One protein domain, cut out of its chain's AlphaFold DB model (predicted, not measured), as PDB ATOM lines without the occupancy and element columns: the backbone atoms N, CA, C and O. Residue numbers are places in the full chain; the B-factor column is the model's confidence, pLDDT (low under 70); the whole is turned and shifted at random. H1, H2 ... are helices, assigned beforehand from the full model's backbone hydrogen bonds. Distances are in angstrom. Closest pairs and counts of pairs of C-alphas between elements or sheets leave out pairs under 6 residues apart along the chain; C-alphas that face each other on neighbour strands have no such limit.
ATOM      1  N   GLN A   2      93.394  32.849 291.461       84.56
ATOM      2  CA  GLN A   2      93.787  34.115 290.834       84.56
ATOM      3  C   GLN A   2      94.622  33.846 289.578       84.56
ATOM      4  O   GLN A   2      95.461  32.943 289.573       84.56
ATOM      5  N   GLN A   3      94.377  34.613 288.517       90.50
ATOM      6  CA  GLN A   3      95.178  34.559 287.297       90.50
ATOM      7  C   GLN A   3      96.580  35.122 287.565       90.50
ATOM      8  O   GLN A   3      96.706  36.154 288.212       90.50
ATOM      9  N   THR A   4      97.631  34.487 287.045       93.94
ATOM     10  CA  THR A   4      98.981  35.073 287.035       93.94
ATOM     11  C   THR A   4      99.091  36.081 285.890       93.94
ATOM     12  O   THR A   4      98.932  35.714 284.724       93.94
ATOM     13  N   ILE A   5      99.337  37.349 286.218       94.25
ATOM     14  CA  ILE A   5      99.476  38.443 285.249       94.25
ATOM     15  C   ILE A   5     100.960  38.625 284.906       94.25
ATOM     16  O   ILE A   5     101.828  38.566 285.777       94.25
ATOM     17  N   HIS A   6     101.244  38.878 283.629       94.00
ATOM     18  CA  HIS A   6     102.575  39.225 283.131       94.00
ATOM     19  C   HIS A   6     102.554  40.664 282.603       94.00
ATOM     20  O   HIS A   6     102.379  40.897 281.410       94.00
ATOM     21  N   ASP A   7     102.679  41.632 283.507       90.94
ATOM     22  CA  ASP A   7     102.593  43.078 283.264       90.94
ATOM     23  C   ASP A   7     103.959  43.730 282.957       90.94
ATOM     24  O   ASP A   7     104.202  44.896 283.260       90.94
ATOM     25  N   PHE A   8     104.863  42.977 282.322       89.94
ATOM     26  CA  PHE A   8     106.213  43.405 281.941       89.94
ATOM     27  C   PHE A   8     106.560  42.983 280.505       89.94
ATOM     28  O   PHE A   8     105.931  42.099 279.926       89.94
ATOM     29  N   GLY A   9     107.585  43.611 279.919       89.94
ATOM     30  CA  GLY A   9     108.011  43.377 278.535       89.94
ATOM     31  C   GLY A   9     109.530  43.408 278.362       89.94
ATOM     32  O   GLY A   9     110.242  43.942 279.206       89.94
ATOM     33  N   GLY A  10     110.027  42.825 277.265       87.25
ATOM     34  CA  GLY A  10     111.466  42.784 276.948       87.25
ATOM     35  C   GLY A  10     112.249  41.646 277.615       87.25
ATOM     36  O   GLY A  10     113.474  41.680 277.636       87.25
ATOM     37  N   PHE A  11     111.554  40.640 278.148       89.38
ATOM     38  CA  PHE A  11     112.144  39.528 278.894       89.38
ATOM     39  C   PHE A  11     112.020  38.177 278.159       89.38
ATOM     40  O   PHE A  11     111.197  38.042 277.253       89.38
ATOM     41  N   PRO A  12     112.815  37.151 278.527       92.31
ATOM     42  CA  PRO A  12     112.716  35.820 277.923       92.31
ATOM     43  C   PRO A  12     111.359  35.137 278.148       92.31
ATOM     44  O   PRO A  12     110.753  35.274 279.211       92.31
ATOM     45  N   GLN A  13     110.941  34.285 277.199       94.69
ATOM     46  CA  GLN A  13     109.693  33.502 277.267       94.69
ATOM     47  C   GLN A  13     109.550  32.688 278.563       94.69
ATOM     48  O   GLN A  13     108.443  32.497 279.058       94.69
ATOM     49  N   ALA A  14     110.664  32.234 279.143       94.44
ATOM     50  CA  ALA A  14     110.662  31.506 280.409       94.44
ATOM     51  C   ALA A  14     109.955  32.279 281.538       94.44
ATOM     52  O   ALA A  14     109.283  31.654 282.355       94.44
ATOM     53  N   LEU A  15     110.050  33.616 281.555       92.50
ATOM     54  CA  LEU A  15     109.356  34.452 282.537       92.50
ATOM     55  C   LEU A  15     107.850  34.554 282.262       92.50
ATOM     56  O   LEU A  15     107.081  34.541 283.213       92.50
ATOM     57  N   PHE A  16     107.427  34.564 280.996       94.56
ATOM     58  CA  PHE A  16     106.008  34.553 280.601       94.56
ATOM     59  C   PHE A  16     105.318  33.195 280.811       94.56
ATOM     60  O   PHE A  16     104.092  33.103 280.834       94.56
ATOM     61  N   ASN A  17     106.102  32.125 280.962       95.00
ATOM     62  CA  ASN A  17     105.597  30.782 281.246       95.00
ATOM     63  C   ASN A  17     105.386  30.538 282.748       95.00
ATOM     64  O   ASN A  17     104.889  29.477 283.135       95.00
ATOM     65  N   VAL A  18     105.782  31.477 283.611       94.69
ATOM     66  CA  VAL A  18     105.616  31.322 285.053       94.69
ATOM     67  C   VAL A  18     104.131  31.373 285.410       94.69
ATOM     68  O   VAL A  18     103.399  32.264 285.008       94.69
ATOM     69  N   GLN A  19     103.685  30.403 286.207       95.38
ATOM     70  CA  GLN A  19     102.356  30.395 286.809       95.38
ATOM     71  C   GLN A  19     102.476  30.297 288.328       95.38
ATOM     72  O   GLN A  19     103.349  29.593 288.856       95.38
ATOM     73  N   TYR A  20     101.599  31.012 289.021       95.62
ATOM     74  CA  TYR A  20     101.444  30.976 290.470       95.62
ATOM     75  C   TYR A  20      99.963  31.195 290.841       95.62
ATOM     76  O   TYR A  20      99.562  32.305 291.197       95.62
ATOM     77  N   PRO A  21      99.117  30.154 290.712       93.88
ATOM     78  CA  PRO A  21      97.663  30.265 290.835       93.88
ATOM     79  C   PRO A  21      97.203  30.253 292.303       93.88
ATOM     80  O   PRO A  21      96.416  29.400 292.717       93.88
ATOM     81  N   ALA A  22      97.700  31.191 293.112       94.50
ATOM     82  CA  ALA A  22      97.353  31.273 294.529       94.50
ATOM     83  C   ALA A  22      95.834  31.432 294.738       94.50
ATOM     84  O   ALA A  22      95.184  32.223 294.033       94.50
ATOM     85  N   PRO A  23      95.233  30.712 295.706       94.06
ATOM     86  CA  PRO A  23      93.839  30.941 296.052       94.06
ATOM     87  C   PRO A  23      93.666  32.374 296.571       94.06
ATOM     88  O   PRO A  23      94.525  32.900 297.272       94.06
ATOM     89  N   GLY A  24      92.562  33.020 296.201       93.81
ATOM     90  CA  GLY A  24      92.154  34.280 296.822       93.81
ATOM     91  C   GLY A  24      91.554  34.040 298.209       93.81
ATOM     92  O   GLY A  24      91.306  32.898 298.597       93.81
ATOM     93  N   SER A  25      91.250  35.112 298.937       94.81
ATOM     94  CA  SER A  25      90.441  35.040 300.158       94.81
ATOM     95  C   SER A  25      89.411  36.177 300.180       94.81
ATOM     96  O   SER A  25      89.729  37.280 300.631       94.81
ATOM     97  N   PRO A  26      88.179  35.937 299.686       94.19
ATOM     98  CA  PRO A  26      87.105  36.934 299.722       94.19
ATOM     99  C   PRO A  26      86.796  37.424 301.142       94.19
ATOM    100  O   PRO A  26      86.597  38.616 301.358       94.19
ATOM    101  N   GLU A  27      86.845  36.525 302.132       95.50
ATOM    102  CA  GLU A  27      86.664  36.863 303.548       95.50
ATOM    103  C   GLU A  27      87.746  37.833 304.052       95.50
ATOM    104  O   GLU A  27      87.437  38.822 304.725       95.50
ATOM    105  N   LEU A  28      89.016  37.591 303.706       95.94
ATOM    106  CA  LEU A  28      90.108  38.491 304.075       95.94
ATOM    107  C   LEU A  28      89.994  39.835 303.347       95.94
ATOM    108  O   LEU A  28      90.273  40.869 303.956       95.94
ATOM    109  N   ALA A  29      89.568  39.842 302.082       96.06
ATOM    110  CA  ALA A  29      89.339  41.070 301.325       96.06
ATOM    111  C   ALA A  29      88.232  41.925 301.965       96.06
ATOM    112  O   ALA A  29      88.439  43.116 302.199       96.06
ATOM    113  N   GLU A  30      87.100  41.316 302.334       95.94
ATOM    114  CA  GLU A  30      86.004  42.006 303.030       95.94
ATOM    115  C   GLU A  30      86.438  42.506 304.414       95.94
ATOM    116  O   GLU A  30      86.217  43.663 304.769       95.94
ATOM    117  N   THR A  31      87.153  41.672 305.175       95.94
ATOM    118  CA  THR A  31      87.706  42.066 306.478       95.94
ATOM    119  C   THR A  31      88.657  43.257 306.344       95.94
ATOM    120  O   THR A  31      88.604  44.188 307.148       95.94
ATOM    121  N   THR A  32      89.520  43.249 305.327       96.69
ATOM    122  CA  THR A  32      90.486  44.325 305.062       96.69
ATOM    123  C   THR A  32      89.774  45.623 304.696       96.69
ATOM    124  O   THR A  32      90.063  46.663 305.285       96.69
ATOM    125  N   LYS A  33      88.781  45.557 303.803       96.69
ATOM    126  CA  LYS A  33      87.915  46.687 303.449       96.69
ATOM    127  C   LYS A  33      87.205  47.269 304.672       96.69
ATOM    128  O   LYS A  33      87.186  48.481 304.840       96.69
ATOM    129  N   ALA A  34      86.677  46.424 305.559       96.19
ATOM    130  CA  ALA A  34      86.004  46.871 306.777       96.19
ATOM    131  C   ALA A  34      86.955  47.527 307.799       96.19
ATOM    132  O   ALA A  34      86.509  48.357 308.597       96.19
ATOM    133  N   ILE A  35      88.244  47.167 307.800       96.38
ATOM    134  CA  ILE A  35      89.273  47.765 308.668       96.38
ATOM    135  C   ILE A  35      89.641  49.174 308.208       96.38
ATOM    136  O   ILE A  35      89.816  50.046 309.059       96.38
ATOM    137  N   VAL A  36      89.770  49.389 306.899       96.69
ATOM    138  CA  VAL A  36      90.185  50.680 306.346       96.69
ATOM    139  C   VAL A  36      89.068  51.708 306.533       96.69
ATOM    140  O   VAL A  36      87.927  51.474 306.138       96.69
ATOM    141  N   LYS A  37      89.381  52.838 307.177       94.56
ATOM    142  CA  LYS A  37      88.409  53.900 307.502       94.56
ATOM    143  C   LYS A  37      88.685  55.211 306.788       94.56
ATOM    144  O   LYS A  37      87.749  55.953 306.512       94.56
ATOM    145  N   ASN A  38      89.947  55.490 306.473       91.31
ATOM    146  CA  ASN A  38      90.341  56.772 305.883       91.31
ATOM    147  C   ASN A  38      90.050  56.886 304.383       91.31
ATOM    148  O   ASN A  38      90.268  57.946 303.802       91.31
ATOM    149  N   THR A  39      89.602  55.808 303.742       94.56
ATOM    150  CA  THR A  39      89.253  55.809 302.325       94.56
ATOM    151  C   THR A  39      88.250  54.715 301.996       94.56
ATOM    152  O   THR A  39      88.060  53.770 302.765       94.56
ATOM    153  N   THR A  40      87.639  54.829 300.824       93.69
ATOM    154  CA  THR A  40      86.763  53.801 300.273       93.69
ATOM    155  C   THR A  40      87.604  52.765 299.539       93.69
ATOM    156  O   THR A  40      88.165  53.046 298.484       93.69
ATOM    157  N   VAL A  41      87.662  51.548 300.077       95.50
ATOM    158  CA  VAL A  41      88.295  50.403 299.409       95.50
ATOM    159  C   VAL A  41      87.253  49.654 298.583       95.50
ATOM    160  O   VAL A  41      86.193  49.278 299.089       95.50
ATOM    161  N   GLN A  42      87.563  49.431 297.308       94.19
ATOM    162  CA  GLN A  42      86.749  48.625 296.399       94.19
ATOM    163  C   GLN A  42      87.350  47.224 296.256       94.19
ATOM    164  O   GLN A  42      88.557  47.041 296.399       94.19
ATOM    165  N   GLN A  43      86.496  46.238 295.994       93.56
ATOM    166  CA  GLN A  43      86.915  44.870 295.695       93.56
ATOM    167  C   GLN A  43      86.950  44.666 294.184       93.56
ATOM    168  O   GLN A  43      86.047  45.112 293.478       93.56
ATOM    169  N   ASP A  44      87.972  43.956 293.720       92.06
ATOM    170  CA  ASP A  44      88.090  43.483 292.346       92.06
ATOM    171  C   ASP A  44      88.341  41.971 292.374       92.06
ATOM    172  O   ASP A  44      89.294  41.492 292.988       92.06
ATOM    173  N   GLU A  45      87.452  41.213 291.735       88.31
ATOM    174  CA  GLU A  45      87.523  39.750 291.656       88.31
ATOM    175  C   GLU A  45      88.216  39.250 290.373       88.31
ATOM    176  O   GLU A  45      88.364  38.043 290.181       88.31
ATOM    177  N   LYS A  46      88.621  40.162 289.479       87.19
ATOM    178  CA  LYS A  46      89.071  39.864 288.111       87.19
ATOM    179  C   LYS A  46      90.538  40.182 287.844       87.19
ATOM    180  O   LYS A  46      91.098  39.555 286.952       87.19
ATOM    181  N   TRP A  47      91.148  41.124 288.571       85.38
ATOM    182  CA  TRP A  47      92.487  41.652 288.262       85.38
ATOM    183  C   TRP A  47      93.556  40.558 288.084       85.38
ATOM    184  O   TRP A  47      94.237  40.536 287.065       85.38
ATOM    185  N   GLY A  48      93.642  39.592 289.003       89.62
ATOM    186  CA  GLY A  48      94.701  38.574 289.027       89.62
ATOM    187  C   GLY A  48      95.813  38.942 290.012       89.62
ATOM    188  O   GLY A  48      95.583  39.757 290.889       89.62
ATOM    189  N   LEU A  49      96.985  38.314 289.900       93.00
ATOM    190  CA  LEU A  49      98.187  38.552 290.707       93.00
ATOM    191  C   LEU A  49      99.309  39.047 289.780       93.00
ATOM    192  O   LEU A  49      99.722  38.298 288.893       93.00
ATOM    193  N   ASP A  50      99.774  40.285 289.963       93.69
ATOM    194  CA  ASP A  50     100.820  40.931 289.141       93.69
ATOM    195  C   ASP A  50     102.242  40.435 289.420       93.69
ATOM    196  O   ASP A  50     102.484  39.739 290.416       93.69
ATOM    197  N   HIS A  51     103.197  40.783 288.544       93.69
ATOM    198  CA  HIS A  51     104.569  40.292 288.680       93.69
ATOM    199  C   HIS A  51     105.278  40.786 289.932       93.69
ATOM    200  O   HIS A  51     106.059  40.020 290.499       93.69
ATOM    201  N   GLY A  52     104.988  41.998 290.408       90.81
ATOM    202  CA  GLY A  52     105.556  42.490 291.662       90.81
ATOM    203  C   GLY A  52     105.178  41.579 292.830       90.81
ATOM    204  O   GLY A  52     105.984  41.333 293.725       90.81
ATOM    205  N   SER A  53     103.983  40.996 292.761       93.50
ATOM    206  CA  SER A  53     103.444  40.123 293.794       93.50
ATOM    207  C   SER A  53     103.844  38.656 293.624       93.50
ATOM    208  O   SER A  53     104.402  38.056 294.549       93.50
ATOM    209  N   TRP A  54     103.585  38.037 292.463       94.25
ATOM    210  CA  TRP A  54     103.848  36.602 292.304       94.25
ATOM    211  C   TRP A  54     105.340  36.273 292.287       94.25
ATOM    212  O   TRP A  54     105.712  35.196 292.756       94.25
ATOM    213  N   SER A  55     106.199  37.180 291.800       93.62
ATOM    214  CA  SER A  55     107.648  36.937 291.742       93.62
ATOM    215  C   SER A  55     108.260  36.788 293.131       93.62
ATOM    216  O   SER A  55     109.185  36.006 293.303       93.62
ATOM    217  N   VAL A  56     107.701  37.457 294.143       94.81
ATOM    218  CA  VAL A  56     108.144  37.344 295.536       94.81
ATOM    219  C   VAL A  56     107.474  36.159 296.225       94.81
ATOM    220  O   VAL A  56     108.141  35.291 296.795       94.81
ATOM    221  N   VAL A  57     106.141  36.092 296.173       95.06
ATOM    222  CA  VAL A  57     105.374  35.133 296.983       95.06
ATOM    223  C   VAL A  57     105.621  33.687 296.545       95.06
ATOM    224  O   VAL A  57     105.653  32.803 297.400       95.06
ATOM    225  N   LYS A  58     105.894  33.437 295.257       95.06
ATOM    226  CA  LYS A  58     106.226  32.099 294.745       95.06
ATOM    227  C   LYS A  58     107.434  31.464 295.429       95.06
ATOM    228  O   LYS A  58     107.455  30.250 295.613       95.06
ATOM    229  N   HIS A  59     108.429  32.261 295.808       95.00
ATOM    230  CA  HIS A  59     109.611  31.754 296.504       95.00
ATOM    231  C   HIS A  59     109.369  31.554 298.002       95.00
ATOM    232  O   HIS A  59     109.965  30.658 298.595       95.00
ATOM    233  N   LEU A  60     108.476  32.344 298.607       95.00
ATOM    234  CA  LEU A  60     108.099  32.196 300.015       95.00
ATOM    235  C   LEU A  60     107.173  30.990 300.242       95.00
ATOM    236  O   LEU A  60     107.354  30.251 301.207       95.00
ATOM    237  N   TYR A  61     106.201  30.776 299.349       95.81
ATOM    238  CA  TYR A  61     105.176  29.732 299.455       95.81
ATOM    239  C   TYR A  61     105.045  28.916 298.155       95.81
ATOM    240  O   TYR A  61     103.993  28.906 297.517       95.81
ATOM    241  N   PRO A  62     106.082  28.159 297.754       95.75
ATOM    242  CA  PRO A  62     106.122  27.474 296.456       95.75
ATOM    243  C   PRO A  62     105.016  26.429 296.251       95.75
ATOM    244  O   PRO A  62     104.701  26.090 295.115       95.75
ATOM    245  N   GLN A  63     104.413  25.934 297.335       95.62
ATOM    246  CA  GLN A  63     103.336  24.939 297.296       95.62
ATOM    247  C   GLN A  63     101.949  25.542 297.027       95.62
ATOM    248  O   GLN A  63     100.977  24.797 296.944       95.62
ATOM    249  N   VAL A  64     101.831  26.872 296.897       93.62
ATOM    250  CA  VAL A  64     100.566  27.556 296.559       93.62
ATOM    251  C   VAL A  64      99.442  27.251 297.574       93.62
ATOM    252  O   VAL A  64      98.255  27.253 297.261       93.62
ATOM    253  N   ASN A  65      99.813  26.981 298.826       93.19
ATOM    254  CA  ASN A  65      98.911  26.532 299.890       93.19
ATOM    255  C   ASN A  65      98.502  27.649 300.867       93.19
ATOM    256  O   ASN A  65      97.884  27.376 301.894       93.19
ATOM    257  N   VAL A  66      98.842  28.900 300.553       95.06
ATOM    258  CA  VAL A  66      98.482  30.085 301.339       95.06
ATOM    259  C   VAL A  66      97.614  31.004 300.479       95.06
ATOM    260  O   VAL A  66      98.030  31.346 299.369       95.06
ATOM    261  N   PRO A  67      96.424  31.418 300.956       95.56
ATOM    262  CA  PRO A  67      95.621  32.413 300.262       95.56
ATOM    263  C   PRO A  67      96.326  33.767 300.170       95.56
ATOM    264  O   PRO A  67      96.910  34.241 301.142       95.56
ATOM    265  N   VAL A  68      96.232  34.407 299.007       96.06
ATOM    266  CA  VAL A  68      96.830  35.716 298.725       96.06
ATOM    267  C   VAL A  68      95.722  36.671 298.309       96.06
ATOM    268  O   VAL A  68      94.848  36.298 297.535       96.06
ATOM    269  N   ILE A  69      95.756  37.907 298.795       95.25
ATOM    270  CA  ILE A  69      94.978  39.010 298.225       95.25
ATOM    271  C   ILE A  69      95.937  40.146 297.890       95.25
ATOM    272  O   ILE A  69      96.965  40.298 298.554       95.25
ATOM    273  N   GLN A  70      95.606  40.934 296.875       94.81
ATOM    274  CA  GLN A  70      96.365  42.126 296.520       94.81
ATOM    275  C   GLN A  70      95.678  43.388 297.035       94.81
ATOM    276  O   GLN A  70      94.455  43.450 297.149       94.81
ATOM    277  N   MET A  71      96.484  44.405 297.320       94.62
ATOM    278  CA  MET A  71      96.013  45.750 297.616       94.62
ATOM    279  C   MET A  71      96.751  46.718 296.700       94.62
ATOM    280  O   MET A  71      97.976  46.803 296.752       94.62
ATOM    281  N   SER A  72      96.004  47.422 295.851       94.00
ATOM    282  CA  SER A  72      96.560  48.439 294.963       94.00
ATOM    283  C   SER A  72      96.957  49.705 295.733       94.00
ATOM    284  O   SER A  72      96.551  49.930 296.876       94.00
ATOM    285  N   ILE A  73      97.770  50.540 295.087       93.69
ATOM    286  CA  ILE A  73      98.184  51.856 295.579       93.69
ATOM    287  C   ILE A  73      97.478  52.925 294.740       93.69
ATOM    288  O   ILE A  73      97.438  52.839 293.515       93.69
ATOM    289  N   ASP A  74      96.920  53.935 295.406       94.69
ATOM    290  CA  ASP A  74      96.323  55.103 294.755       94.69
ATOM    291  C   ASP A  74      97.401  56.141 294.411       94.69
ATOM    292  O   ASP A  74      97.826  56.913 295.268       94.69
ATOM    293  N   TYR A  75      97.821  56.175 293.146       93.00
ATOM    294  CA  TYR A  75      98.860  57.084 292.642       93.00
ATOM    295  C   TYR A  75      98.522  58.577 292.761       93.00
ATOM    296  O   TYR A  75      99.399  59.420 292.575       93.00
ATOM    297  N   THR A  76      97.263  58.934 293.033       94.31
ATOM    298  CA  THR A  76      96.859  60.339 293.192       94.31
ATOM    299  C   THR A  76      97.146  60.885 294.592       94.31
ATOM    300  O   THR A  76      97.015  62.088 294.823       94.31
ATOM    301  N   GLN A  77      97.556  60.023 295.525       96.00
ATOM    302  CA  GLN A  77      97.699  60.357 296.937       96.00
ATOM    303  C   GLN A  77      99.165  60.523 297.360       96.00
ATOM    304  O   GLN A  77     100.070  59.928 296.775       96.00
ATOM    305  N   GLY A  96      96.780  36.505 312.076       95.31
ATOM    306  CA  GLY A  96      97.588  35.536 311.325       95.31
ATOM    307  C   GLY A  96      97.899  35.944 309.880       95.31
ATOM    308  O   GLY A  96      98.355  35.111 309.105       95.31
ATOM    309  N   VAL A  97      97.679  37.210 309.511       97.62
ATOM    310  CA  VAL A  97      97.948  37.708 308.154       97.62
ATOM    311  C   VAL A  97      99.382  38.222 308.049       97.62
ATOM    312  O   VAL A  97      99.802  39.098 308.815       97.62
ATOM    313  N   LEU A  98     100.119  37.714 307.061       96.62
ATOM    314  CA  LEU A  98     101.402  38.265 306.634       96.62
ATOM    315  C   LEU A  98     101.159  39.412 305.644       96.62
ATOM    316  O   LEU A  98     100.533  39.215 304.608       96.62
ATOM    317  N   ILE A  99     101.673  40.602 305.956       96.62
ATOM    318  CA  ILE A  99     101.646  41.756 305.049       96.62
ATOM    319  C   ILE A  99     102.995  41.815 304.334       96.62
ATOM    320  O   ILE A  99     104.029  41.926 304.994       96.62
ATOM    321  N   VAL A 100     102.974  41.759 303.004       95.88
ATOM    322  CA  VAL A 100     104.165  41.834 302.150       95.88
ATOM    323  C   VAL A 100     104.087  43.108 301.317       95.88
ATOM    324  O   VAL A 100     103.104  43.326 300.620       95.88
ATOM    325  N   GLY A 101     105.119  43.948 301.404       94.25
ATOM    326  CA  GLY A 101     105.347  45.041 300.462       94.25
ATOM    327  C   GLY A 101     106.481  44.658 299.521       94.25
ATOM    328  O   GLY A 101     107.589  44.398 299.987       94.25
ATOM    329  N   SER A 102     106.202  44.598 298.222       93.62
ATOM    330  CA  SER A 102     107.164  44.261 297.169       93.62
ATOM    331  C   SER A 102     107.407  45.469 296.271       93.62
ATOM    332  O   SER A 102     106.462  46.090 295.792       93.62
ATOM    333  N   GLY A 103     108.673  45.804 296.043       92.88
ATOM    334  CA  GLY A 103     109.078  46.937 295.219       92.88
ATOM    335  C   GLY A 103     110.562  47.239 295.384       92.88
ATOM    336  O   GLY A 103     111.314  46.440 295.947       92.88
ATOM    337  N   ASN A 104     110.982  48.415 294.925       93.56
ATOM    338  CA  ASN A 104     112.377  48.842 294.939       93.56
ATOM    339  C   ASN A 104     112.515  50.208 295.621       93.56
ATOM    340  O   ASN A 104     111.711  51.104 295.392       93.56
TER     341      ASN A 104
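AT A GLANCE: This is residues 2 to 77 and 96 to 104 of the 162 residues of the protein "Extradiol ring-cleavage dioxygenase class III protein subunit B" of Sphingobacterium deserti (UniProt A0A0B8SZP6). There is little regular structure here: three short, separate helices are set among loops, with H1 and H2 toward opposite ends of the longest axis and H3 between them, a short link joining H1 to H2 and a long one H2 to H3. Residues 9 to 14 and 34 to 40 stick out from the body. The printed part has 85 residues, 24 of them in H1, H2 and H3 in that order, with no named strand: all helix. It is only just compact, close to loose, with a radius of gyration of the C-alphas of 13.9 A and spans of 42 by 32 by 24 A.

HOW THE PARTS SIT: Going along from Gln 2, you meet H1, residues 13 to 16, then H2, residues 26 to 35, then H3, residues 51 to 60; each is apart from the other two. Every O i to N i+4 pair is within hydrogen-bond range in H2, 4 of 6 in H3, and H1 is too short for one.

IN THESE COORDINATES: Find C-alpha 13 at (109.693, 33.502, 277.267), where H1 begins its 5.1 A. H2 runs 14.2 A. H3 runs 14.4 A to C-alpha 60 at (108.099, 32.196, 300.015).

THE WHOLE: The C-alphas farthest apart, Pro 12 and Lys 37, are 42.3 A apart. Residues 78 to 95 are not printed, a gap of 28.7 A between C-alphas 77 and 96. The link from H2 to H3 is long. No printed residue is under 70 in pLDDT.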